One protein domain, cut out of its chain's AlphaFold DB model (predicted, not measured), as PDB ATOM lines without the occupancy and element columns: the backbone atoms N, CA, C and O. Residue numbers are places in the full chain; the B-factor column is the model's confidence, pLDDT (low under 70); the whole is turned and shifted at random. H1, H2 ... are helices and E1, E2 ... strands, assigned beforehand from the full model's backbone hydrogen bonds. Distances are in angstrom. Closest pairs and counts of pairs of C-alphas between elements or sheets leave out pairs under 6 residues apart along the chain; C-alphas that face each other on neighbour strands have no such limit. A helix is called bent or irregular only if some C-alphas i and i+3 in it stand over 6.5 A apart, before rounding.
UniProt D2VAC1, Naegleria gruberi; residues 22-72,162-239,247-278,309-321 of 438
ATOM      1  N   GLU A  22     167.283 136.264 113.718       54.31
ATOM      2  CA  GLU A  22     167.393 137.714 113.527       54.31
ATOM      3  C   GLU A  22     166.877 138.125 112.141       54.31
ATOM      4  O   GLU A  22     166.022 138.999 112.077       54.31
ATOM      5  N   GLU A  23     167.242 137.407 111.069       55.31
ATOM      6  CA  GLU A  23     166.692 137.646 109.719       55.31
ATOM      7  C   GLU A  23     165.160 137.482 109.679       55.31
ATOM      8  O   GLU A  23     164.455 138.302 109.105       55.31
ATOM      9  N   GLN A  24     164.610 136.472 110.368       58.28
ATOM     10  CA  GLN A  24     163.155 136.299 110.469       58.28
ATOM     11  C   GLN A  24     162.462 137.416 111.256       58.28
ATOM     12  O   GLN A  24     161.289 137.689 111.007       58.28
ATOM     13  N   LEU A  25     163.146 138.027 112.229       63.16
ATOM     14  CA  LEU A  25     162.599 139.151 112.987       63.16
ATOM     15  C   LEU A  25     162.617 140.437 112.157       63.16
ATOM     16  O   LEU A  25     161.621 141.155 112.165       63.16
ATOM     17  N   GLU A  26     163.693 140.692 111.413       63.19
ATOM     18  CA  GLU A  26     163.792 141.841 110.503       63.19
ATOM     19  C   GLU A  26     162.749 141.755 109.377       63.19
ATOM     20  O   GLU A  26     162.027 142.724 109.137       63.19
ATOM     21  N   ASP A  27     162.562 140.571 108.781       66.69
ATOM     22  CA  ASP A  27     161.529 140.327 107.762       66.69
ATOM     23  C   ASP A  27     160.103 140.553 108.303       66.69
ATOM     24  O   ASP A  27     159.214 141.017 107.584       66.69
ATOM     25  N   LEU A  28     159.858 140.219 109.577       68.88
ATOM     26  CA  LEU A  28     158.566 140.435 110.238       68.88
ATOM     27  C   LEU A  28     158.319 141.914 110.547       68.88
ATOM     28  O   LEU A  28     157.190 142.388 110.389       68.88
ATOM     29  N   GLU A  29     159.349 142.640 110.976       68.75
ATOM     30  CA  GLU A  29     159.261 144.074 111.247       68.75
ATOM     31  C   GLU A  29     159.053 144.877 109.956       68.75
ATOM     32  O   GLU A  29     158.150 145.715 109.903       68.75
ATOM     33  N   GLU A  30     159.793 144.572 108.883       71.38
ATOM     34  CA  GLU A  30     159.598 145.197 107.567       71.38
ATOM     35  C   GLU A  30     158.182 144.928 107.031       71.38
ATOM     36  O   GLU A  30     157.506 145.837 106.546       71.38
ATOM     37  N   HIS A  31     157.677 143.703 107.207       76.00
ATOM     38  CA  HIS A  31     156.320 143.329 106.815       76.00
ATOM     39  C   HIS A  31     155.229 144.082 107.598       76.00
ATOM     40  O   HIS A  31     154.198 144.443 107.024       76.00
ATOM     41  N   GLU A  32     155.408 144.331 108.902       75.00
ATOM     42  CA  GLU A  32     154.463 145.151 109.676       75.00
ATOM     43  C   GLU A  32     154.485 146.625 109.238       75.00
ATOM     44  O   GLU A  32     153.420 147.244 109.147       75.00
ATOM     45  N   VAL A  33     155.659 147.180 108.921       76.50
ATOM     46  CA  VAL A  33     155.796 148.564 108.432       76.50
ATOM     47  C   VAL A  33     155.128 148.735 107.066       76.50
ATOM     48  O   VAL A  33     154.314 149.645 106.892       76.50
ATOM     49  N   ASP A  34     155.395 147.826 106.126       78.00
ATOM     50  CA  ASP A  34     154.769 147.822 104.797       78.00
ATOM     51  C   ASP A  34     153.241 147.724 104.896       78.00
ATOM     52  O   ASP A  34     152.506 148.373 104.146       78.00
ATOM     53  N   LYS A  35     152.743 146.936 105.852       79.31
ATOM     54  CA  LYS A  35     151.309 146.789 106.096       79.31
ATOM     55  C   LYS A  35     150.672 148.092 106.559       79.31
ATOM     56  O   LYS A  35     149.590 148.429 106.079       79.31
ATOM     57  N   LEU A  36     151.328 148.836 107.449       75.88
ATOM     58  CA  LEU A  36     150.849 150.142 107.911       75.88
ATOM     59  C   LEU A  36     150.815 151.181 106.778       75.88
ATOM     60  O   LEU A  36     149.807 151.873 106.640       75.88
ATOM     61  N   ASP A  37     151.843 151.234 105.922       79.50
ATOM     62  CA  ASP A  37     151.849 152.117 104.739       79.50
ATOM     63  C   ASP A  37     150.716 151.756 103.758       79.50
ATOM     64  O   ASP A  37     149.974 152.622 103.279       79.50
ATOM     65  N   PHE A  38     150.502 150.455 103.522       81.81
ATOM     66  CA  PHE A  38     149.374 149.964 102.727       81.81
ATOM     67  C   PHE A  38     148.026 150.429 103.285       81.81
ATOM     68  O   PHE A  38     147.187 150.924 102.531       81.81
ATOM     69  N   ILE A  39     147.811 150.281 104.593       76.38
ATOM     70  CA  ILE A  39     146.571 150.665 105.276       76.38
ATOM     71  C   ILE A  39     146.294 152.154 105.110       76.38
ATOM     72  O   ILE A  39     145.171 152.538 104.764       76.38
ATOM     73  N   ASP A  40     147.291 152.995 105.372       73.56
ATOM     74  CA  ASP A  40     147.129 154.442 105.304       73.56
ATOM     75  C   ASP A  40     146.743 154.864 103.890       73.56
ATOM     76  O   ASP A  40     145.790 155.632 103.694       73.56
ATOM     77  N   TYR A  41     147.412 154.298 102.887       75.50
ATOM     78  CA  TYR A  41     147.135 154.647 101.507       75.50
ATOM     79  C   TYR A  41     145.827 154.048 100.983       75.50
ATOM     80  O   TYR A  41     145.043 154.765 100.364       75.50
ATOM     81  N   ILE A  42     145.520 152.775 101.244       75.12
ATOM     82  CA  ILE A  42     144.254 152.178 100.798       75.12
ATOM     83  C   ILE A  42     143.057 152.853 101.489       75.12
ATOM     84  O   ILE A  42     142.003 153.042 100.878       75.12
ATOM     85  N   THR A  43     143.235 153.341 102.722       71.31
ATOM     86  CA  THR A  43     142.249 154.183 103.409       71.31
ATOM     87  C   THR A  43     142.063 155.519 102.694       71.31
ATOM     88  O   THR A  43     140.927 155.942 102.482       71.31
ATOM     89  N   GLN A  44     143.135 156.181 102.260       68.81
ATOM     90  CA  GLN A  44     143.021 157.391 101.439       68.81
ATOM     91  C   GLN A  44     142.364 157.099 100.085       68.81
ATOM     92  O   GLN A  44     141.471 157.832  99.664       68.81
ATOM     93  N   LEU A  45     142.726 155.988  99.445       68.94
ATOM     94  CA  LEU A  45     142.167 155.559  98.170       68.94
ATOM     95  C   LEU A  45     140.675 155.233  98.280       68.94
ATOM     96  O   LEU A  45     139.919 155.543  97.371       68.94
ATOM     97  N   SER A  46     140.234 154.699  99.418       63.34
ATOM     98  CA  SER A  46     138.819 154.439  99.705       63.34
ATOM     99  C   SER A  46     137.982 155.692  99.976       63.34
ATOM    100  O   SER A  46     136.760 155.606 100.049       63.34
ATOM    101  N   LYS A  47     138.611 156.857 100.180       62.31
ATOM    102  CA  LYS A  47     137.909 158.154 100.192       62.31
ATOM    103  C   LYS A  47     137.688 158.691  98.781       62.31
ATOM    104  O   LYS A  47     136.918 159.627  98.601       62.31
ATOM    105  N   LEU A  48     138.399 158.145  97.801       59.53
ATOM    106  CA  LEU A  48     138.226 158.497  96.405       59.53
ATOM    107  C   LEU A  48     137.101 157.642  95.818       59.53
ATOM    108  O   LEU A  48     136.945 156.479  96.180       59.53
ATOM    109  N   GLU A  49     136.343 158.221  94.892       59.03
ATOM    110  CA  GLU A  49     135.251 157.525  94.212       59.03
ATOM    111  C   GLU A  49     135.733 156.252  93.503       59.03
ATOM    112  O   GLU A  49     136.870 156.189  93.004       59.03
ATOM    113  N   SER A  50     134.834 155.265  93.458       62.97
ATOM    114  CA  SER A  50     134.976 154.022  92.704       62.97
ATOM    115  C   SER A  50     135.390 154.317  91.267       62.97
ATOM    116  O   SER A  50     134.838 155.195  90.605       62.97
ATOM    117  N   THR A  51     136.393 153.594  90.776       69.06
ATOM    118  CA  THR A  51     136.893 153.786  89.409       69.06
ATOM    119  C   THR A  51     136.286 152.746  88.482       69.06
ATOM    120  O   THR A  51     136.266 151.566  88.833       69.06
ATOM    121  N   HIS A  52     135.824 153.177  87.305       74.62
ATOM    122  CA  HIS A  52     135.150 152.323  86.323       74.62
ATOM    123  C   HIS A  52     135.659 152.594  84.897       74.62
ATOM    124  O   HIS A  52     135.879 153.750  84.531       74.62
ATOM    125  N   LYS A  53     135.812 151.548  84.076       78.62
ATOM    126  CA  LYS A  53     136.167 151.645  82.650       78.62
ATOM    127  C   LYS A  53     135.424 150.585  81.842       78.62
ATOM    128  O   LYS A  53     135.307 149.445  82.277       78.62
ATOM    129  N   ILE A  54     134.929 150.967  80.666       79.56
ATOM    130  CA  ILE A  54     134.300 150.035  79.724       79.56
ATOM    131  C   ILE A  54     135.391 149.442  78.831       79.56
ATOM    132  O   ILE A  54     136.180 150.181  78.241       79.56
ATOM    133  N   VAL A  55     135.426 148.118  78.744       82.62
ATOM    134  CA  VAL A  55     136.371 147.319  77.956       82.62
ATOM    135  C   VAL A  55     135.567 146.319  77.134       82.62
ATOM    136  O   VAL A  55     134.491 145.914  77.555       82.62
ATOM    137  N   TYR A  56     136.052 145.927  75.961       80.62
ATOM    138  CA  TYR A  56     135.347 144.975  75.107       80.62
ATOM    139  C   TYR A  56     136.078 143.637  75.088       80.62
ATOM    140  O   TYR A  56     137.275 143.595  74.816       80.62
ATOM    141  N   LEU A  57     135.337 142.558  75.324       83.81
ATOM    142  CA  LEU A  57     135.785 141.182  75.137       83.81
ATOM    143  C   LEU A  57     134.886 140.551  74.078       83.81
ATOM    144  O   LEU A  57     133.671 140.535  74.247       83.81
ATOM    145  N   ASP A  58     135.450 140.123  72.948       83.44
ATOM    146  CA  ASP A  58     134.692 139.552  71.822       83.44
ATOM    147  C   ASP A  58     133.478 140.399  71.385       83.44
ATOM    148  O   ASP A  58     132.408 139.887  71.062       83.44
ATOM    149  N   ARG A  59     133.654 141.731  71.350       81.12
ATOM    150  CA  ARG A  59     132.620 142.748  71.036       81.12
ATOM    151  C   ARG A  59     131.520 142.909  72.092       81.12
ATOM    152  O   ARG A  59     130.648 143.757  71.912       81.12
ATOM    153  N   VAL A  60     131.578 142.174  73.198       79.94
ATOM    154  CA  VAL A  60     130.693 142.356  74.351       79.94
ATOM    155  C   VAL A  60     131.298 143.414  75.280       79.94
ATOM    156  O   VAL A  60     132.471 143.298  75.643       79.94
ATOM    157  N   PRO A  61     130.550 144.469  75.654       83.50
ATOM    158  CA  PRO A  61     131.035 145.468  76.593       83.50
ATOM    159  C   PRO A  61     131.030 144.917  78.023       83.50
ATOM    160  O   PRO A  61     130.025 144.401  78.505       83.50
ATOM    161  N   PHE A  62     132.144 145.105  78.714       84.56
ATOM    162  CA  PHE A  62     132.325 144.830  80.127       84.56
ATOM    163  C   PHE A  62     132.677 146.114  80.868       84.56
ATOM    164  O   PHE A  62     133.530 146.891  80.441       84.56
ATOM    165  N   VAL A  63     132.051 146.322  82.017       84.12
ATOM    166  CA  VAL A  63     132.436 147.343  82.985       84.12
ATOM    167  C   VAL A  63     133.444 146.723  83.940       84.12
ATOM    168  O   VAL A  63     133.108 145.837  84.726       84.12
ATOM    169  N   VAL A  64     134.682 147.205  83.879       86.25
ATOM    170  CA  VAL A  64     135.732 146.906  84.852       86.25
ATOM    171  C   VAL A  64     135.687 147.967  85.940       86.25
ATOM    172  O   VAL A  64     135.642 149.161  85.641       86.25
ATOM    173  N   SER A  65     135.709 147.547  87.200       83.38
ATOM    174  CA  SER A  65     135.745 148.442  88.350       83.38
ATOM    175  C   SER A  65     136.791 148.023  89.366       83.38
ATOM    176  O   SER A  65     137.085 146.841  89.520       83.38
ATOM    177  N   MET A  66     137.324 149.016  90.070       84.06
ATOM    178  CA  MET A  66     138.153 148.837  91.250       84.06
ATOM    179  C   MET A  66     137.548 149.634  92.400       84.06
ATOM    180  O   MET A  66     137.284 150.834  92.258       84.06
ATOM    181  N   ARG A  67     137.365 148.966  93.540       79.31
ATOM    182  CA  ARG A  67     136.843 149.559  94.773       79.31
ATOM    183  C   ARG A  67     137.591 149.043  95.992       79.31
ATOM    184  O   ARG A  67     138.114 147.935  95.984       79.31
ATOM    185  N   VAL A  68     137.620 149.841  97.053       78.69
ATOM    186  CA  VAL A  68     138.142 149.396  98.349       78.69
ATOM    187  C   VAL A  68     136.979 148.936  99.211       78.69
ATOM    188  O   VAL A  68     136.011 149.667  99.404       78.69
ATOM    189  N   ILE A  69     137.101 147.731  99.745       71.56
ATOM    190  CA  ILE A  69     136.162 147.125 100.674       71.56
ATOM    191  C   ILE A  69     136.650 147.376 102.098       71.56
ATOM    192  O   ILE A  69     137.814 147.126 102.420       71.56
ATOM    193  N   ARG A  70     135.742 147.852 102.957       65.31
ATOM    194  CA  ARG A  70     136.004 148.053 104.385       65.31
ATOM    195  C   ARG A  70     135.178 147.066 105.217       65.31
ATOM    196  O   ARG A  70     134.004 146.861 104.909       65.31
ATOM    197  N   PRO A  71     135.735 146.479 106.287       51.91
ATOM    198  CA  PRO A  71     134.942 145.710 107.240       51.91
ATOM    199  C   PRO A  71     133.940 146.622 107.968       51.91
ATOM    200  O   PRO A  71     134.241 147.783 108.261       51.91
ATOM    201  N   PHE A  72     132.754 146.096 108.284       42.06
ATOM    202  CA  PHE A  72     131.732 146.814 109.051       42.06
ATOM    203  C   PHE A  72     132.251 147.287 110.420       42.06
ATOM    204  O   PHE A  72     132.891 146.543 111.164       42.06
ATOM    205  N   LEU A 162     141.767 149.765 137.628       39.72
ATOM    206  CA  LEU A 162     141.362 150.712 136.588       39.72
ATOM    207  C   LEU A 162     142.476 150.940 135.554       39.72
ATOM    208  O   LEU A 162     142.190 151.095 134.374       39.72
ATOM    209  N   ALA A 163     143.752 150.934 135.955       42.69
ATOM    210  CA  ALA A 163     144.877 151.007 135.022       42.69
ATOM    211  C   ALA A 163     145.009 149.741 134.162       42.69
ATOM    212  O   ALA A 163     145.301 149.860 132.972       42.69
ATOM    213  N   ASN A 164     144.753 148.558 134.731       39.59
ATOM    214  CA  ASN A 164     144.712 147.297 133.993       39.59
ATOM    215  C   ASN A 164     143.493 147.224 133.066       39.59
ATOM    216  O   ASN A 164     143.651 146.821 131.921       39.59
ATOM    217  N   ASP A 165     142.323 147.694 133.495       37.44
ATOM    218  CA  ASP A 165     141.106 147.756 132.682       37.44
ATOM    219  C   ASP A 165     141.258 148.787 131.555       37.44
ATOM    220  O   ASP A 165     140.920 148.509 130.410       37.44
ATOM    221  N   VAL A 166     141.875 149.944 131.820       44.81
ATOM    222  CA  VAL A 166     142.218 150.950 130.799       44.81
ATOM    223  C   VAL A 166     143.320 150.447 129.860       44.81
ATOM    224  O   VAL A 166     143.290 150.765 128.672       44.81
ATOM    225  N   GLN A 167     144.292 149.662 130.333       42.41
ATOM    226  CA  GLN A 167     145.267 149.000 129.460       42.41
ATOM    227  C   GLN A 167     144.622 147.896 128.620       42.41
ATOM    228  O   GLN A 167     144.943 147.791 127.441       42.41
ATOM    229  N   GLN A 168     143.695 147.118 129.178       39.19
ATOM    230  CA  GLN A 168     142.925 146.119 128.440       39.19
ATOM    231  C   GLN A 168     142.018 146.780 127.401       39.19
ATOM    232  O   GLN A 168     142.008 146.325 126.266       39.19
ATOM    233  N   LEU A 169     141.364 147.902 127.722       38.81
ATOM    234  CA  LEU A 169     140.612 148.726 126.769       38.81
ATOM    235  C   LEU A 169     141.512 149.317 125.678       38.81
ATOM    236  O   LEU A 169     141.173 149.223 124.509       38.81
ATOM    237  N   LYS A 170     142.698 149.841 126.017       42.12
ATOM    238  CA  LYS A 170     143.677 150.316 125.019       42.12
ATOM    239  C   LYS A 170     144.218 149.186 124.146       42.12
ATOM    240  O   LYS A 170     144.488 149.403 122.968       42.12
ATOM    241  N   ASN A 171     144.392 147.993 124.705       40.50
ATOM    242  CA  ASN A 171     144.790 146.806 123.956       40.50
ATOM    243  C   ASN A 171     143.644 146.299 123.079       40.50
ATOM    244  O   ASN A 171     143.910 145.859 121.969       40.50
ATOM    245  N   LEU A 172     142.390 146.427 123.520       38.44
ATOM    246  CA  LEU A 172     141.199 146.116 122.736       38.44
ATOM    247  C   LEU A 172     141.000 147.129 121.606       38.44
ATOM    248  O   LEU A 172     140.705 146.719 120.496       38.44
ATOM    249  N   ASP A 173     141.234 148.422 121.844       45.00
ATOM    250  CA  ASP A 173     141.205 149.467 120.817       45.00
ATOM    251  C   ASP A 173     142.323 149.272 119.795       45.00
ATOM    252  O   ASP A 173     142.064 149.321 118.599       45.00
ATOM    253  N   ARG A 174     143.544 148.944 120.238       46.47
ATOM    254  CA  ARG A 174     144.661 148.593 119.346       46.47
ATOM    255  C   ARG A 174     144.424 147.296 118.583       46.47
ATOM    256  O   ARG A 174     144.821 147.202 117.427       46.47
ATOM    257  N   LEU A 175     143.794 146.299 119.202       39.47
ATOM    258  CA  LEU A 175     143.408 145.050 118.547       39.47
ATOM    259  C   LEU A 175     142.296 145.308 117.529       39.47
ATOM    260  O   LEU A 175     142.366 144.809 116.418       39.47
ATOM    261  N   ASN A 176     141.310 146.130 117.876       45.91
ATOM    262  CA  ASN A 176     140.214 146.528 117.005       45.91
ATOM    263  C   ASN A 176     140.726 147.396 115.848       45.91
ATOM    264  O   ASN A 176     140.296 147.212 114.719       45.91
ATOM    265  N   ASP A 177     141.695 148.280 116.081       50.69
ATOM    266  CA  ASP A 177     142.389 149.016 115.025       50.69
ATOM    267  C   ASP A 177     143.219 148.076 114.151       50.69
ATOM    268  O   ASP A 177     143.068 148.123 112.938       50.69
ATOM    269  N   ARG A 178     143.970 147.126 114.723       47.94
ATOM    270  CA  ARG A 178     144.668 146.078 113.955       47.94
ATOM    271  C   ARG A 178     143.703 145.195 113.145       47.94
ATOM    272  O   ARG A 178     144.017 144.864 112.009       47.94
ATOM    273  N   ILE A 179     142.519 144.869 113.662       49.91
ATOM    274  CA  ILE A 179     141.473 144.106 112.953       49.91
ATOM    275  C   ILE A 179     140.845 144.949 111.830       49.91
ATOM    276  O   ILE A 179     140.691 144.460 110.711       49.91
ATOM    277  N   LYS A 180     140.539 146.232 112.079       52.81
ATOM    278  CA  LYS A 180     140.058 147.190 111.058       52.81
ATOM    279  C   LYS A 180     141.053 147.330 109.906       52.81
ATOM    280  O   LYS A 180     140.661 147.427 108.750       52.81
ATOM    281  N   GLN A 181     142.331 147.334 110.253       50.62
ATOM    282  CA  GLN A 181     143.475 147.457 109.363       50.62
ATOM    283  C   GLN A 181     143.753 146.183 108.553       50.62
ATOM    284  O   GLN A 181     144.110 146.257 107.381       50.62
ATOM    285  N   GLN A 182     143.536 145.009 109.146       51.16
ATOM    286  CA  GLN A 182     143.716 143.710 108.492       51.16
ATOM    287  C   GLN A 182     142.615 143.350 107.485       51.16
ATOM    288  O   GLN A 182     142.810 142.427 106.702       51.16
ATOM    289  N   ALA A 183     141.484 144.057 107.481       60.94
ATOM    290  CA  ALA A 183     140.330 143.707 106.651       60.94
ATOM    291  C   ALA A 183     140.033 144.697 105.507       60.94
ATOM    292  O   ALA A 183     139.033 144.536 104.802       60.94
ATOM    293  N   LEU A 184     140.902 145.693 105.290       71.06
ATOM    294  CA  LEU A 184     140.874 146.509 104.075       71.06
ATOM    295  C   LEU A 184     141.296 145.649 102.882       71.06
ATOM    296  O   LEU A 184     142.389 145.084 102.872       71.06
ATOM    297  N   ARG A 185     140.420 145.558 101.883       78.88
ATOM    298  CA  ARG A 185     140.636 144.747 100.679       78.88
ATOM    299  C   ARG A 185     140.388 145.572  99.429       78.88
ATOM    300  O   ARG A 185     139.558 146.482  99.431       78.88
ATOM    301  N   LEU A 186     141.108 145.268  98.362       84.88
ATOM    302  CA  LEU A 186     140.881 145.832  97.043       84.88
ATOM    303  C   LEU A 186     140.037 144.847  96.236       84.88
ATOM    304  O   LEU A 186     140.487 143.744  95.952       84.88
ATOM    305  N   LEU A 187     138.837 145.252  95.837       85.88
ATOM    306  CA  LEU A 187     137.995 144.446  94.968       85.88
ATOM    307  C   LEU A 187     138.090 144.952  93.531       85.88
ATOM    308  O   LEU A 187     137.741 146.102  93.242       85.88
ATOM    309  N   LEU A 188     138.512 144.065  92.636       89.38
ATOM    310  CA  LEU A 188     138.398 144.237  91.193       89.38
ATOM    311  C   LEU A 188     137.172 143.473  90.711       89.38
ATOM    312  O   LEU A 188     136.986 142.317  91.073       89.38
ATOM    313  N   THR A 189     136.332 144.103  89.898       88.50
ATOM    314  CA  THR A 189     135.118 143.470  89.369       88.50
ATOM    315  C   THR A 189     135.007 143.692  87.875       88.50
ATOM    316  O   THR A 189     135.332 144.775  87.389       88.50
ATOM    317  N   CYS A 190     134.476 142.712  87.158       89.69
ATOM    318  CA  CYS A 190     134.203 142.800  85.733       89.69
ATOM    319  C   CYS A 190     132.806 142.246  85.448       89.69
ATOM    320  O   CYS A 190     132.505 141.120  85.831       89.69
ATOM    321  N   THR A 191     131.936 143.021  84.801       87.50
ATOM    322  CA  THR A 191     130.584 142.555  84.453       87.50
ATOM    323  C   THR A 191     130.108 143.095  83.116       87.50
ATOM    324  O   THR A 191     130.436 144.222  82.758       87.50
ATOM    325  N   ASN A 192     129.292 142.325  82.402       83.50
ATOM    326  CA  ASN A 192     128.581 142.789  81.208       83.50
ATOM    327  C   ASN A 192     127.166 143.324  81.515       83.50
ATOM    328  O   ASN A 192     126.441 143.704  80.599       83.50
ATOM    329  N   GLY A 193     126.763 143.356  82.793       66.88
ATOM    330  CA  GLY A 193     125.461 143.857  83.247       66.88
ATOM    331  C   GLY A 193     124.266 142.935  82.981       66.88
ATOM    332  O   GLY A 193     123.158 143.279  83.386       66.88
ATOM    333  N   GLY A 194     124.477 141.794  82.318       69.88
ATOM    334  CA  GLY A 194     123.440 140.806  82.020       69.88
ATOM    335  C   GLY A 194     123.659 139.519  82.800       69.88
ATOM    336  O   GLY A 194     122.987 139.278  83.799       69.88
ATOM    337  N   ASP A 195     124.648 138.737  82.366       75.94
ATOM    338  CA  ASP A 195     124.757 137.318  82.735       75.94
ATOM    339  C   ASP A 195     126.105 136.956  83.367       75.94
ATOM    340  O   ASP A 195     126.254 135.887  83.958       75.94
ATOM    341  N   GLU A 196     127.108 137.825  83.233       84.50
ATOM    342  CA  GLU A 196     128.466 137.527  83.672       84.50
ATOM    343  C   GLU A 196     128.963 138.570  84.679       84.50
ATOM    344  O   GLU A 196     128.898 139.785  84.456       84.50
ATOM    345  N   TYR A 197     129.470 138.075  85.806       87.75
ATOM    346  CA  TYR A 197     130.110 138.864  86.851       87.75
ATOM    347  C   TYR A 197     131.319 138.100  87.372       87.75
ATOM    348  O   TYR A 197     131.192 136.964  87.829       87.75
ATOM    349  N   TYR A 198     132.475 138.746  87.320       89.88
ATOM    350  CA  TYR A 198     133.742 138.223  87.800       89.88
ATOM    351  C   TYR A 198     134.301 139.154  88.865       89.88
ATOM    352  O   TYR A 198     134.172 140.378  88.749       89.88
ATOM    353  N   GLU A 199     134.962 138.597  89.872       90.56
ATOM    354  CA  GLU A 199     135.624 139.388  90.903       90.56
ATOM    355  C   GLU A 199     136.972 138.813  91.335       90.56
ATOM    356  O   GLU A 199     137.207 137.608  91.275       90.56
ATOM    357  N   ALA A 200     137.840 139.699  91.809       89.00
ATOM    358  CA  ALA A 200     139.031 139.364  92.572       89.00
ATOM    359  C   ALA A 200     139.034 140.214  93.844       89.00
ATOM    360  O   ALA A 200     139.101 141.444  93.767       89.00
ATOM    361  N   ASP A 201     138.920 139.557  94.997       86.31
ATOM    362  CA  ASP A 201     138.975 140.177  96.322       86.31
ATOM    363  C   ASP A 201     140.390 140.035  96.882       86.31
ATOM    364  O   ASP A 201     140.808 138.942  97.250       86.31
ATOM    365  N   LEU A 202     141.146 141.133  96.868       86.06
ATOM    366  CA  LEU A 202     142.585 141.130  97.106       86.06
ATOM    367  C   LEU A 202     142.901 141.773  98.455       86.06
ATOM    368  O   LEU A 202     142.708 142.978  98.652       86.06
ATOM    369  N   GLY A 203     143.417 140.976  99.386       83.94
ATOM    370  CA  GLY A 203     143.962 141.462 100.647       83.94
ATOM    371  C   GLY A 203     145.378 142.020 100.508       83.94
ATOM    372  O   GLY A 203     145.975 142.048  99.428       83.94
ATOM    373  N   PHE A 204     145.941 142.448 101.640       85.44
ATOM    374  CA  PHE A 204     147.339 142.878 101.720       85.44
ATOM    375  C   PHE A 204     148.295 141.793 101.211       85.44
ATOM    376  O   PHE A 204     149.137 142.073 100.363       85.44
ATOM    377  N   ASP A 205     148.133 140.556 101.685       85.19
ATOM    378  CA  ASP A 205     149.044 139.458 101.358       85.19
ATOM    379  C   ASP A 205     148.990 139.105  99.861       85.19
ATOM    380  O   ASP A 205     150.035 138.906  99.238       85.19
ATOM    381  N   ASP A 206     147.800 139.119  99.251       88.44
ATOM    382  CA  ASP A 206     147.617 138.874  97.814       88.44
ATOM    383  C   ASP A 206     148.302 139.955  96.972       88.44
ATOM    384  O   ASP A 206     149.015 139.667  96.004       88.44
ATOM    385  N   LEU A 207     148.135 141.221  97.365       88.62
ATOM    386  CA  LEU A 207     148.766 142.350  96.687       88.62
ATOM    387  C   LEU A 207     150.283 142.383  96.918       88.62
ATOM    388  O   LEU A 207     151.014 142.719  95.986       88.62
ATOM    389  N   GLN A 208     150.774 142.010  98.106       88.56
ATOM    390  CA  GLN A 208     152.207 141.898  98.410       88.56
ATOM    391  C   GLN A 208     152.821 140.799  97.537       88.56
ATOM    392  O   GLN A 208     153.871 141.000  96.927       88.56
ATOM    393  N   GLN A 209     152.152 139.649  97.410       88.62
ATOM    394  CA  GLN A 209     152.572 138.581  96.504       88.62
ATOM    395  C   GLN A 209     152.557 139.032  95.043       88.62
ATOM    396  O   GLN A 209     153.506 138.753  94.314       88.62
ATOM    397  N   HIS A 210     151.526 139.757  94.603       90.25
ATOM    398  CA  HIS A 210     151.479 140.294  93.243       90.25
ATOM    399  C   HIS A 210     152.626 141.290  92.993       90.25
ATOM    400  O   HIS A 210     153.350 141.161  92.007       90.25
ATOM    401  N   ARG A 211     152.864 142.229  93.921       89.06
ATOM    402  CA  ARG A 211     153.985 143.185  93.890       89.06
ATOM    403  C   ARG A 211     155.339 142.468  93.822       89.06
ATOM    404  O   ARG A 211     156.187 142.873  93.025       89.06
ATOM    405  N   LYS A 212     155.501 141.355  94.552       88.56
ATOM    406  CA  LYS A 212     156.670 140.460  94.468       88.56
ATOM    407  C   LYS A 212     156.797 139.810  93.089       88.56
ATOM    408  O   LYS A 212     157.877 139.857  92.508       88.56
ATOM    409  N   LYS A 213     155.709 139.256  92.541       88.19
ATOM    410  CA  LYS A 213     155.685 138.588  91.224       88.19
ATOM    411  C   LYS A 213     156.092 139.516  90.078       88.19
ATOM    412  O   LYS A 213     156.747 139.064  89.145       88.19
ATOM    413  N   ILE A 214     155.741 140.800  90.154       85.38
ATOM    414  CA  ILE A 214     156.117 141.801  89.141       85.38
ATOM    415  C   ILE A 214     157.398 142.583  89.490       85.38
ATOM    416  O   ILE A 214     157.689 143.599  88.860       85.38
ATOM    417  N   SER A 215     158.164 142.134  90.492       86.31
ATOM    418  CA  SER A 215     159.438 142.734  90.924       86.31
ATOM    419  C   SER A 215     159.346 144.206  91.369       86.31
ATOM    420  O   SER A 215     160.282 144.986  91.191       86.31
ATOM    421  N   MET A 216     158.234 144.597  91.999       84.50
ATOM    422  CA  MET A 216     157.947 145.967  92.458       84.50
ATOM    423  C   MET A 216     158.060 146.174  93.974       84.50
ATOM    424  O   MET A 216     157.526 147.135  94.524       84.50
ATOM    425  N   ASN A 217     158.790 145.315  94.682       83.38
ATOM    426  CA  ASN A 217     158.960 145.453  96.139       83.38
ATOM    427  C   ASN A 217     159.723 146.720  96.552       83.38
ATOM    428  O   ASN A 217     159.683 147.117  97.703       83.38
ATOM    429  N   HIS A 218     160.406 147.376  95.617       82.94
ATOM    430  CA  HIS A 218     161.193 148.580  95.879       82.94
ATOM    431  C   HIS A 218     160.380 149.885  95.782       82.94
ATOM    432  O   HIS A 218     160.885 150.940  96.153       82.94
ATOM    433  N   ILE A 219     159.146 149.853  95.258       84.19
ATOM    434  CA  ILE A 219     158.281 151.045  95.164       84.19
ATOM    435  C   ILE A 219     157.302 151.096  96.330       84.19
ATOM    436  O   ILE A 219     156.759 150.062  96.677       84.19
ATOM    437  N   SER A 220     157.019 152.266  96.904       86.62
ATOM    438  CA  SER A 220     156.041 152.385  98.000       86.62
ATOM    439  C   SER A 220     154.639 151.897  97.611       86.62
ATOM    440  O   SER A 220     154.258 151.922  96.431       86.62
ATOM    441  N   TRP A 221     153.835 151.520  98.610       86.56
ATOM    442  CA  TRP A 221     152.446 151.099  98.400       86.56
ATOM    443  C   TRP A 221     151.597 152.183  97.745       86.56
ATOM    444  O   TRP A 221     150.796 151.890  96.852       86.56
ATOM    445  N   ALA A 222     151.842 153.440  98.120       84.19
ATOM    446  CA  ALA A 222     151.229 154.601  97.494       84.19
ATOM    447  C   ALA A 222     151.461 154.633  95.979       84.19
ATOM    448  O   ALA A 222     150.515 154.765  95.204       84.19
ATOM    449  N   ASN A 223     152.708 154.457  95.541       84.94
ATOM    450  CA  ASN A 223     153.041 154.469  94.120       84.94
ATOM    451  C   ASN A 223     152.468 153.247  93.401       84.94
ATOM    452  O   ASN A 223     151.887 153.393  92.329       84.94
ATOM    453  N   TYR A 224     152.578 152.058  93.998       88.25
ATOM    454  CA  TYR A 224     152.044 150.823  93.423       88.25
ATOM    455  C   TYR A 224     150.533 150.921  93.159       88.25
ATOM    456  O   TYR A 224     150.080 150.725  92.028       88.25
ATOM    457  N   LEU A 225     149.752 151.300  94.176       86.25
ATOM    458  CA  LEU A 225     148.300 151.437  94.059       86.25
ATOM    459  C   LEU A 225     147.907 152.615  93.156       86.25
ATOM    460  O   LEU A 225     146.925 152.518  92.418       86.25
ATOM    461  N   GLN A 226     148.687 153.700  93.141       83.31
ATOM    462  CA  GLN A 226     148.482 154.810  92.211       83.31
ATOM    463  C   GLN A 226     148.719 154.389  90.755       83.31
ATOM    464  O   GLN A 226     147.939 154.781  89.888       83.31
ATOM    465  N   TYR A 227     149.759 153.604  90.459       84.75
ATOM    466  CA  TYR A 227     149.998 153.080  89.112       84.75
ATOM    467  C   TYR A 227     148.878 152.134  88.682       84.75
ATOM    468  O   TYR A 227     148.352 152.287  87.582       84.75
ATOM    469  N   LEU A 228     148.439 151.232  89.562       86.00
ATOM    470  CA  LEU A 228     147.298 150.358  89.289       86.00
ATOM    471  C   LEU A 228     146.027 151.170  88.972       86.00
ATOM    472  O   LEU A 228     145.385 150.962  87.941       86.00
ATOM    473  N   ARG A 229     145.715 152.170  89.807       80.31
ATOM    474  CA  ARG A 229     144.592 153.098  89.598       80.31
ATOM    475  C   ARG A 229     144.718 153.883  88.289       80.31
ATOM    476  O   ARG A 229     143.731 154.059  87.582       80.31
ATOM    477  N   ASN A 230     145.912 154.370  87.960       78.25
ATOM    478  CA  ASN A 230     146.168 155.132  86.736       78.25
ATOM    479  C   ASN A 230     146.086 154.256  85.480       78.25
ATOM    480  O   ASN A 230     145.670 154.742  84.434       78.25
ATOM    481  N   GLY A 231     146.443 152.973  85.565       75.69
ATOM    482  CA  GLY A 231     146.226 152.016  84.478       75.69
ATOM    483  C   GLY A 231     144.739 151.792  84.189       75.69
ATOM    484  O   GLY A 231     144.334 151.657  83.036       75.69
ATOM    485  N   LEU A 232     143.895 151.854  85.223       73.75
ATOM    486  CA  LEU A 232     142.441 151.883  85.047       73.75
ATOM    487  C   LEU A 232     141.947 153.212  84.447       73.75
ATOM    488  O   LEU A 232     140.874 153.255  83.845       73.75
ATOM    489  N   PHE A 233     142.727 154.290  84.583       68.19
ATOM    490  CA  PHE A 233     142.301 155.656  84.303       68.19
ATOM    491  C   PHE A 233     143.424 156.532  83.726       68.19
ATOM    492  O   PHE A 233     144.072 157.297  84.445       68.19
ATOM    493  N   ILE A 234     143.587 156.547  82.402       53.91
ATOM    494  CA  ILE A 234     144.042 157.779  81.755       53.91
ATOM    495  C   ILE A 234     142.827 158.637  81.434       53.91
ATOM    496  O   ILE A 234     142.063 158.398  80.502       53.91
ATOM    497  N   TYR A 235     142.701 159.699  82.225       41.53
ATOM    498  CA  TYR A 235     141.919 160.878  81.898       41.53
ATOM    499  C   TYR A 235     142.557 161.552  80.677       41.53
ATOM    500  O   TYR A 235     143.563 162.254  80.813       41.53
ATOM    501  N   LYS A 236     141.985 161.390  79.477       38.59
ATOM    502  CA  LYS A 236     142.253 162.359  78.406       38.59
ATOM    503  C   LYS A 236     141.594 163.674  78.802       38.59
ATOM    504  O   LYS A 236     140.397 163.887  78.616       38.59
ATOM    505  N   ARG A 237     142.390 164.592  79.349       35.94
ATOM    506  CA  ARG A 237     142.051 166.012  79.347       35.94
ATOM    507  C   ARG A 237     142.176 166.499  77.900       35.94
ATOM    508  O   ARG A 237     143.223 166.982  77.509       35.94
ATOM    509  N   GLY A 238     141.099 166.364  77.130       36.56
ATOM    510  CA  GLY A 238     140.861 167.231  75.978       36.56
ATOM    511  C   GLY A 238     141.415 166.832  74.613       36.56
ATOM    512  O   GLY A 238     141.508 167.726  73.783       36.56
ATOM    513  N   GLU A 239     141.698 165.562  74.307       33.53
ATOM    514  CA  GLU A 239     141.994 165.187  72.914       33.53
ATOM    515  C   GLU A 239     141.225 163.954  72.448       33.53
ATOM    516  O   GLU A 239     140.980 163.001  73.188       33.53
ATOM    517  N   PRO A 247     151.650 154.361  72.218       42.88
ATOM    518  CA  PRO A 247     152.364 153.750  73.343       42.88
ATOM    519  C   PRO A 247     152.240 154.545  74.659       42.88
ATOM    520  O   PRO A 247     152.606 154.035  75.721       42.88
ATOM    521  N   SER A 248     151.610 155.722  74.643       51.31
ATOM    522  CA  SER A 248     151.329 156.532  75.835       51.31
ATOM    523  C   SER A 248     149.999 156.214  76.550       51.31
ATOM    524  O   SER A 248     149.790 156.666  77.680       51.31
ATOM    525  N   GLU A 249     149.111 155.413  75.945       59.19
ATOM    526  CA  GLU A 249     147.774 155.137  76.495       59.19
ATOM    527  C   GLU A 249     147.720 153.954  77.484       59.19
ATOM    528  O   GLU A 249     148.372 152.926  77.319       59.19
ATOM    529  N   SER A 250     146.921 154.088  78.546       61.75
ATOM    530  CA  SER A 250     146.628 152.999  79.477       61.75
ATOM    531  C   SER A 250     145.642 152.049  78.818       61.75
ATOM    532  O   SER A 250     144.515 152.455  78.499       61.75
ATOM    533  N   ASP A 251     146.035 150.797  78.675       78.19
ATOM    534  CA  ASP A 251     145.223 149.787  78.015       78.19
ATOM    535  C   ASP A 251     144.728 148.746  79.021       78.19
ATOM    536  O   ASP A 251     145.422 148.426  79.986       78.19
ATOM    537  N   ILE A 252     143.506 148.258  78.824       82.38
ATOM    538  CA  ILE A 252     142.958 147.155  79.610       82.38
ATOM    539  C   ILE A 252     142.522 146.078  78.640       82.38
ATOM    540  O   ILE A 252     141.690 146.327  77.772       82.38
ATOM    541  N   VAL A 253     143.035 144.875  78.855       86.25
ATOM    542  CA  VAL A 253     142.683 143.702  78.069       86.25
ATOM    543  C   VAL A 253     142.019 142.690  78.986       86.25
ATOM    544  O   VAL A 253     142.505 142.409  80.082       86.25
ATOM    545  N   LEU A 254     140.890 142.163  78.527       88.00
ATOM    546  CA  LEU A 254     140.228 141.015  79.122       88.00
ATOM    547  C   LEU A 254     140.540 139.798  78.258       88.00
ATOM    548  O   LEU A 254     140.527 139.894  77.031       88.00
ATOM    549  N   GLN A 255     140.830 138.669  78.887       89.12
ATOM    550  CA  GLN A 255     141.118 137.422  78.191       89.12
ATOM    551  C   GLN A 255     140.630 136.243  79.026       89.12
ATOM    552  O   GLN A 255     140.860 136.194  80.230       89.12
ATOM    553  N   PHE A 256     140.005 135.258  78.385       85.56
ATOM    554  CA  PHE A 256     139.852 133.945  79.003       85.56
ATOM    555  C   PHE A 256     141.166 133.179  78.904       85.56
ATOM    556  O   PHE A 256     141.798 133.135  77.842       85.56
ATOM    557  N   ASP A 257     141.563 132.583  80.020       77.31
ATOM    558  CA  ASP A 257     142.695 131.670  80.055       77.31
ATOM    559  C   ASP A 257     142.464 130.507  79.075       77.31
ATOM    560  O   ASP A 257     141.343 130.013  78.948       77.31
ATOM    561  N   GLU A 258     143.496 130.109  78.328       74.62
ATOM    562  CA  GLU A 258     143.351 129.191  77.191       74.62
ATOM    563  C   GLU A 258     142.832 127.818  77.603       74.62
ATOM    564  O   GLU A 258     142.049 127.220  76.867       74.62
ATOM    565  N   GLU A 259     143.208 127.376  78.801       73.69
ATOM    566  CA  GLU A 259     142.754 126.126  79.408       73.69
ATOM    567  C   GLU A 259     141.320 126.230  79.962       73.69
ATOM    568  O   GLU A 259     140.616 125.228  80.053       73.69
ATOM    569  N   ASN A 260     140.845 127.448  80.254       70.19
ATOM    570  CA  ASN A 260     139.524 127.737  80.830       70.19
ATOM    571  C   ASN A 260     138.534 128.377  79.838       70.19
ATOM    572  O   ASN A 260     137.457 128.831  80.239       70.19
ATOM    573  N   LYS A 261     138.851 128.408  78.536       74.25
ATOM    574  CA  LYS A 261     137.983 129.012  77.503       74.25
ATOM    575  C   LYS A 261     136.579 128.399  77.465       74.25
ATOM    576  O   LYS A 261     135.626 129.096  77.121       74.25
ATOM    577  N   GLU A 262     136.442 127.122  77.820       74.50
ATOM    578  CA  GLU A 262     135.153 126.420  77.821       74.50
ATOM    579  C   GLU A 262     134.328 126.672  79.090       74.50
ATOM    580  O   GLU A 262     133.122 126.895  78.998       74.50
ATOM    581  N   SER A 263     134.965 126.672  80.267       79.94
ATOM    582  CA  SER A 263     134.284 126.870  81.556       79.94
ATOM    583  C   SER A 263     133.915 128.333  81.796       79.94
ATOM    584  O   SER A 263     132.903 128.619  82.436       79.94
ATOM    585  N   LYS A 264     134.718 129.272  81.269       85.06
ATOM    586  CA  LYS A 264     134.610 130.715  81.535       85.06
ATOM    587  C   LYS A 264     134.559 131.039  83.030       85.06
ATOM    588  O   LYS A 264     133.892 131.987  83.428       85.06
ATOM    589  N   ASP A 265     135.191 130.231  83.876       87.38
ATOM    590  CA  ASP A 265     135.173 130.454  85.327       87.38
ATOM    591  C   ASP A 265     136.264 131.426  85.780       87.38
ATOM    592  O   ASP A 265     136.127 132.061  86.825       87.38
ATOM    593  N   VAL A 266     137.314 131.579  84.972       89.81
ATOM    594  CA  VAL A 266     138.441 132.471  85.243       89.81
ATOM    595  C   VAL A 266     138.612 133.447  84.086       89.81
ATOM    596  O   VAL A 266     138.815 133.051  82.936       89.81
ATOM    597  N   LEU A 267     138.549 134.736  84.407       90.31
ATOM    598  CA  LEU A 267     138.786 135.839  83.487       90.31
ATOM    599  C   LEU A 267     140.083 136.551  83.875       90.31
ATOM    600  O   LEU A 267     140.216 137.057  84.986       90.31
ATOM    601  N   GLN A 268     141.031 136.635  82.950       92.69
ATOM    602  CA  GLN A 268     142.256 137.402  83.138       92.69
ATOM    603  C   GLN A 268     142.010 138.873  82.804       92.69
ATOM    604  O   GLN A 268     141.618 139.228  81.689       92.69
ATOM    605  N   LEU A 269     142.275 139.735  83.780       91.75
ATOM    606  CA  LEU A 269     142.308 141.182  83.636       91.75
ATOM    607  C   LEU A 269     143.760 141.638  83.557       91.75
ATOM    608  O   LEU A 269     144.516 141.534  84.524       91.75
ATOM    609  N   VAL A 270     144.129 142.196  82.411       90.75
ATOM    610  CA  VAL A 270     145.447 142.775  82.181       90.75
ATOM    611  C   VAL A 270     145.321 144.288  82.129       90.75
ATOM    612  O   VAL A 270     144.605 144.826  81.288       90.75
ATOM    613  N   ILE A 271     146.035 144.985  83.009       89.12
ATOM    614  CA  ILE A 271     146.059 146.448  83.074       89.12
ATOM    615  C   ILE A 271     147.457 146.927  82.699       89.12
ATOM    616  O   ILE A 271     148.440 146.562  83.343       89.12
ATOM    617  N   TYR A 272     147.545 147.791  81.693       85.88
ATOM    618  CA  TYR A 272     148.767 148.483  81.311       85.88
ATOM    619  C   TYR A 272     148.732 149.922  81.832       85.88
ATOM    620  O   TYR A 272     147.940 150.741  81.370       85.88
ATOM    621  N   SER A 273     149.609 150.253  82.779       84.44
ATOM    622  CA  SER A 273     149.801 151.628  83.254       84.44
ATOM    623  C   SER A 273     151.069 152.230  82.653       84.44
ATOM    624  O   SER A 273     152.129 151.613  82.763       84.44
ATOM    625  N   PRO A 274     151.038 153.452  82.097       75.00
ATOM    626  CA  PRO A 274     152.267 154.135  81.711       75.00
ATOM    627  C   PRO A 274     153.105 154.458  82.952       75.00
ATOM    628  O   PRO A 274     152.580 154.898  83.984       75.00
ATOM    629  N   LEU A 275     154.418 154.279  82.842       71.19
ATOM    630  CA  LEU A 275     155.359 154.683  83.876       71.19
ATOM    631  C   LEU A 275     155.627 156.179  83.700       71.19
ATOM    632  O   LEU A 275     156.517 156.596  82.965       71.19
ATOM    633  N   LYS A 276     154.799 157.021  84.327       64.88
ATOM    634  CA  LYS A 276     155.088 158.459  84.366       64.88
ATOM    635  C   LYS A 276     156.366 158.643  85.176       64.88
ATOM    636  O   LYS A 276     156.398 158.255  86.345       64.88
ATOM    637  N   SER A 277     157.398 159.221  84.560       50.12
ATOM    638  CA  SER A 277     158.561 159.692  85.300       50.12
ATOM    639  C   SER A 277     158.057 160.667  86.359       50.12
ATOM    640  O   SER A 277     157.424 161.681  86.059       50.12
ATOM    641  N   ILE A 278     158.259 160.308  87.623       46.94
ATOM    642  CA  ILE A 278     158.044 161.226  88.732       46.94
ATOM    643  C   ILE A 278     158.976 162.405  88.439       46.94
ATOM    644  O   ILE A 278     160.176 162.165  88.269       46.94
ATOM    645  N   ARG A 309     155.750 150.508  80.079       76.19
ATOM    646  CA  ARG A 309     154.436 150.281  80.685       76.19
ATOM    647  C   ARG A 309     154.530 149.200  81.748       76.19
ATOM    648  O   ARG A 309     155.188 148.180  81.565       76.19
ATOM    649  N   LEU A 310     153.824 149.421  82.844       84.38
ATOM    650  CA  LEU A 310     153.628 148.445  83.897       84.38
ATOM    651  C   LEU A 310     152.442 147.567  83.539       84.38
ATOM    652  O   LEU A 310     151.347 148.081  83.326       84.38
ATOM    653  N   LYS A 311     152.673 146.257  83.467       88.38
ATOM    654  CA  LYS A 311     151.638 145.251  83.233       88.38
ATOM    655  C   LYS A 311     151.233 144.642  84.574       88.38
ATOM    656  O   LYS A 311     152.052 143.997  85.223       88.38
ATOM    657  N   PHE A 312     149.980 144.830  84.963       90.44
ATOM    658  CA  PHE A 312     149.356 144.148  86.095       90.44
ATOM    659  C   PHE A 312     148.440 143.055  85.551       90.44
ATOM    660  O   PHE A 312     147.726 143.299  84.577       90.44
ATOM    661  N   LEU A 313     148.476 141.865  86.147       92.00
ATOM    662  CA  LEU A 313     147.666 140.729  85.717       92.00
ATOM    663  C   LEU A 313     146.928 140.167  86.924       92.00
ATOM    664  O   LEU A 313     147.550 139.744  87.896       92.00
ATOM    665  N   PHE A 314     145.604 140.150  86.835       92.94
ATOM    666  CA  PHE A 314     144.728 139.608  87.862       92.94
ATOM    667  C   PHE A 314     143.842 138.522  87.272       92.94
ATOM    668  O   PHE A 314     143.348 138.652  86.154       92.94
ATOM    669  N   GLU A 315     143.616 137.475  88.050       92.62
ATOM    670  CA  GLU A 315     142.634 136.439  87.757       92.62
ATOM    671  C   GLU A 315     141.356 136.774  88.519       92.62
ATOM    672  O   GLU A 315     141.377 136.928  89.741       92.62
ATOM    673  N   LEU A 316     140.258 136.944  87.788       91.94
ATOM    674  CA  LEU A 316     138.940 137.189  88.349       91.94
ATOM    675  C   LEU A 316     138.108 135.924  88.209       91.94
ATOM    676  O   LEU A 316     138.071 135.304  87.146       91.94
ATOM    677  N   TYR A 317     137.393 135.586  89.270       90.81
ATOM    678  CA  TYR A 317     136.602 134.370  89.357       90.81
ATOM    679  C   TYR A 317     135.128 134.677  89.127       90.81
ATOM    680  O   TYR A 317     134.595 135.657  89.656       90.81
ATOM    681  N   ALA A 318     134.468 133.842  88.327       88.56
ATOM    682  CA  ALA A 318     133.056 133.984  88.008       88.56
ATOM    683  C   ALA A 318     132.177 133.752  89.246       88.56
ATOM    684  O   ALA A 318     132.306 132.752  89.954       88.56
ATOM    685  N   ILE A 319     131.210 134.639  89.469       83.94
ATOM    686  CA  ILE A 319     130.179 134.463  90.491       83.94
ATOM    687  C   ILE A 319     128.972 133.781  89.857       83.94
ATOM    688  O   ILE A 319     128.221 134.389  89.098       83.94
ATOM    689  N   ARG A 320     128.793 132.496  90.177       80.75
ATOM    690  CA  ARG A 320     127.735 131.646  89.602       80.75
ATOM    691  C   ARG A 320     126.464 131.573  90.447       80.75
ATOM    692  O   ARG A 320     125.399 131.251  89.931       80.75
ATOM    693  N   HIS A 321     126.561 131.847  91.746       81.00
ATOM    694  CA  HIS A 321     125.414 131.761  92.644       81.00
ATOM    695  C   HIS A 321     124.467 132.951  92.426       81.00
ATOM    696  O   HIS A 321     124.880 134.100  92.549       81.00
TER     697      HIS A 321
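This is residues 22 to 72, 162 to 239, 247 to 278 and 309 to 321 of the 438 residues of a protein of Naegleria gruberi (UniProt D2VAC1). One seven-stranded sheet is bent back on itself into two leaves that face each other, and it curls like part of a barrel round the helix H4. H3 packs beside the strands on the opposite face, and two long helices reach away from this body as arms: residues 22 to 30 of H1 and residues 162 to 177 of H2 stick out. The printed part has 174 residues with four named helices and seven named strands, in the order H1 E1 E2 H2 E3 E4 H3 H4 E5 E6 E7; the class is mixed, helices and strands. The sheet runs E1 E2 E3 E4 E7 E6 E5, antiparallel throughout. The whole is only just loose, close to compact, with a radius of gyration of the C-alphas of 18.9 A, and its spans of 66 by 44 by 37 A make it only just elongated.

In sheet order, the strands are E1, residues 51 to 57; E2, residues 60 to 69, 27.3 A from first to last C-alpha; E3, residues 185 to 191; E4, residues 197 to 202; E7, residues 309 to 318, 27.9 A; E6, residues 266 to 274, 25.9 A; and E5, residues 251 to 256. The helices are H1, residues 22 to 45, 34.5 A long; H2, residues 162 to 182, 29.1 A; H3, residues 204 to 213, 14.1 A; and H4, residues 221 to 232, 16.7 A. H1 begins at C-alpha 22 (167.393, 137.714, 113.527), H2 begins at C-alpha 162 (141.362, 150.712, 136.588), and E7 ends at C-alpha 318 (133.056, 133.984, 88.008).

The strongly twisted sheet is a folded sheet, one sheet bent back into two leaves: E1 E2 E3 face E7 E6 E5, with E4 as the hinge. At the hinge, E4 and E7 are antiparallel at 117 degrees, with N 199 and O 317 3.0 A apart. E7 is staggered, pairing with E6 over residues 309 to 317 and with E4 over residues 317 to 318. N 312 of E7 and O 271 of E6 are 2.8 A apart. The hairpin E5 and E6 has N 253 and O 270 at 2.9 A. In the other leaf, N 65 of E2 and O 189 of E3 are 2.8 A apart. The hairpin E1 and E2 has N 55 and O 62 at 2.8 A, and the hairpin E3 and E4 has N 188 and O 200 at 2.9 A. The closest C-alphas of the edge strands E1 and E5, those of Leu 57 and Leu 254, are 6.0 A apart. The sheet curls round H4, whose closest C-alpha to E6 is that of Gly 231, 3.8 A from that of Ser 273. H3 is on the opposite face, at a height over the sheet of 8.6 A. H1 touches H4 with residues 34 to 42 alone, at a steep tilt of 46 degrees, the same way; the closest C-alphas, of Phe 38 and Trp 221, are 5.4 A apart. H1 only grazes the sheet, with residues 39 to 45. H2 is not on the sheet; it is close to H1 but not clearly touching, with the C-alphas of Ile 39 and Gln 181 6.0 A apart. In H1, H2, H3 and H4 every O i to N i+4 pair is within hydrogen-bond range.

The two C-alphas farthest apart, those of Arg 59 and Leu 162, are 66.6 A apart; without the free stretches the body spans 43 by 41 by 28 A. Residues 73 to 161, 240 to 246 and 279 to 308 are not printed, with C-alpha gaps of 29.4 A, 15.4 A and 14.1 A across these cuts. Of the links that are printed whole, none is long. The mean pLDDT of the printed part is 73.0, and 57 residues are under 70, among them residues 162 to 183; the mean of H2 is 44.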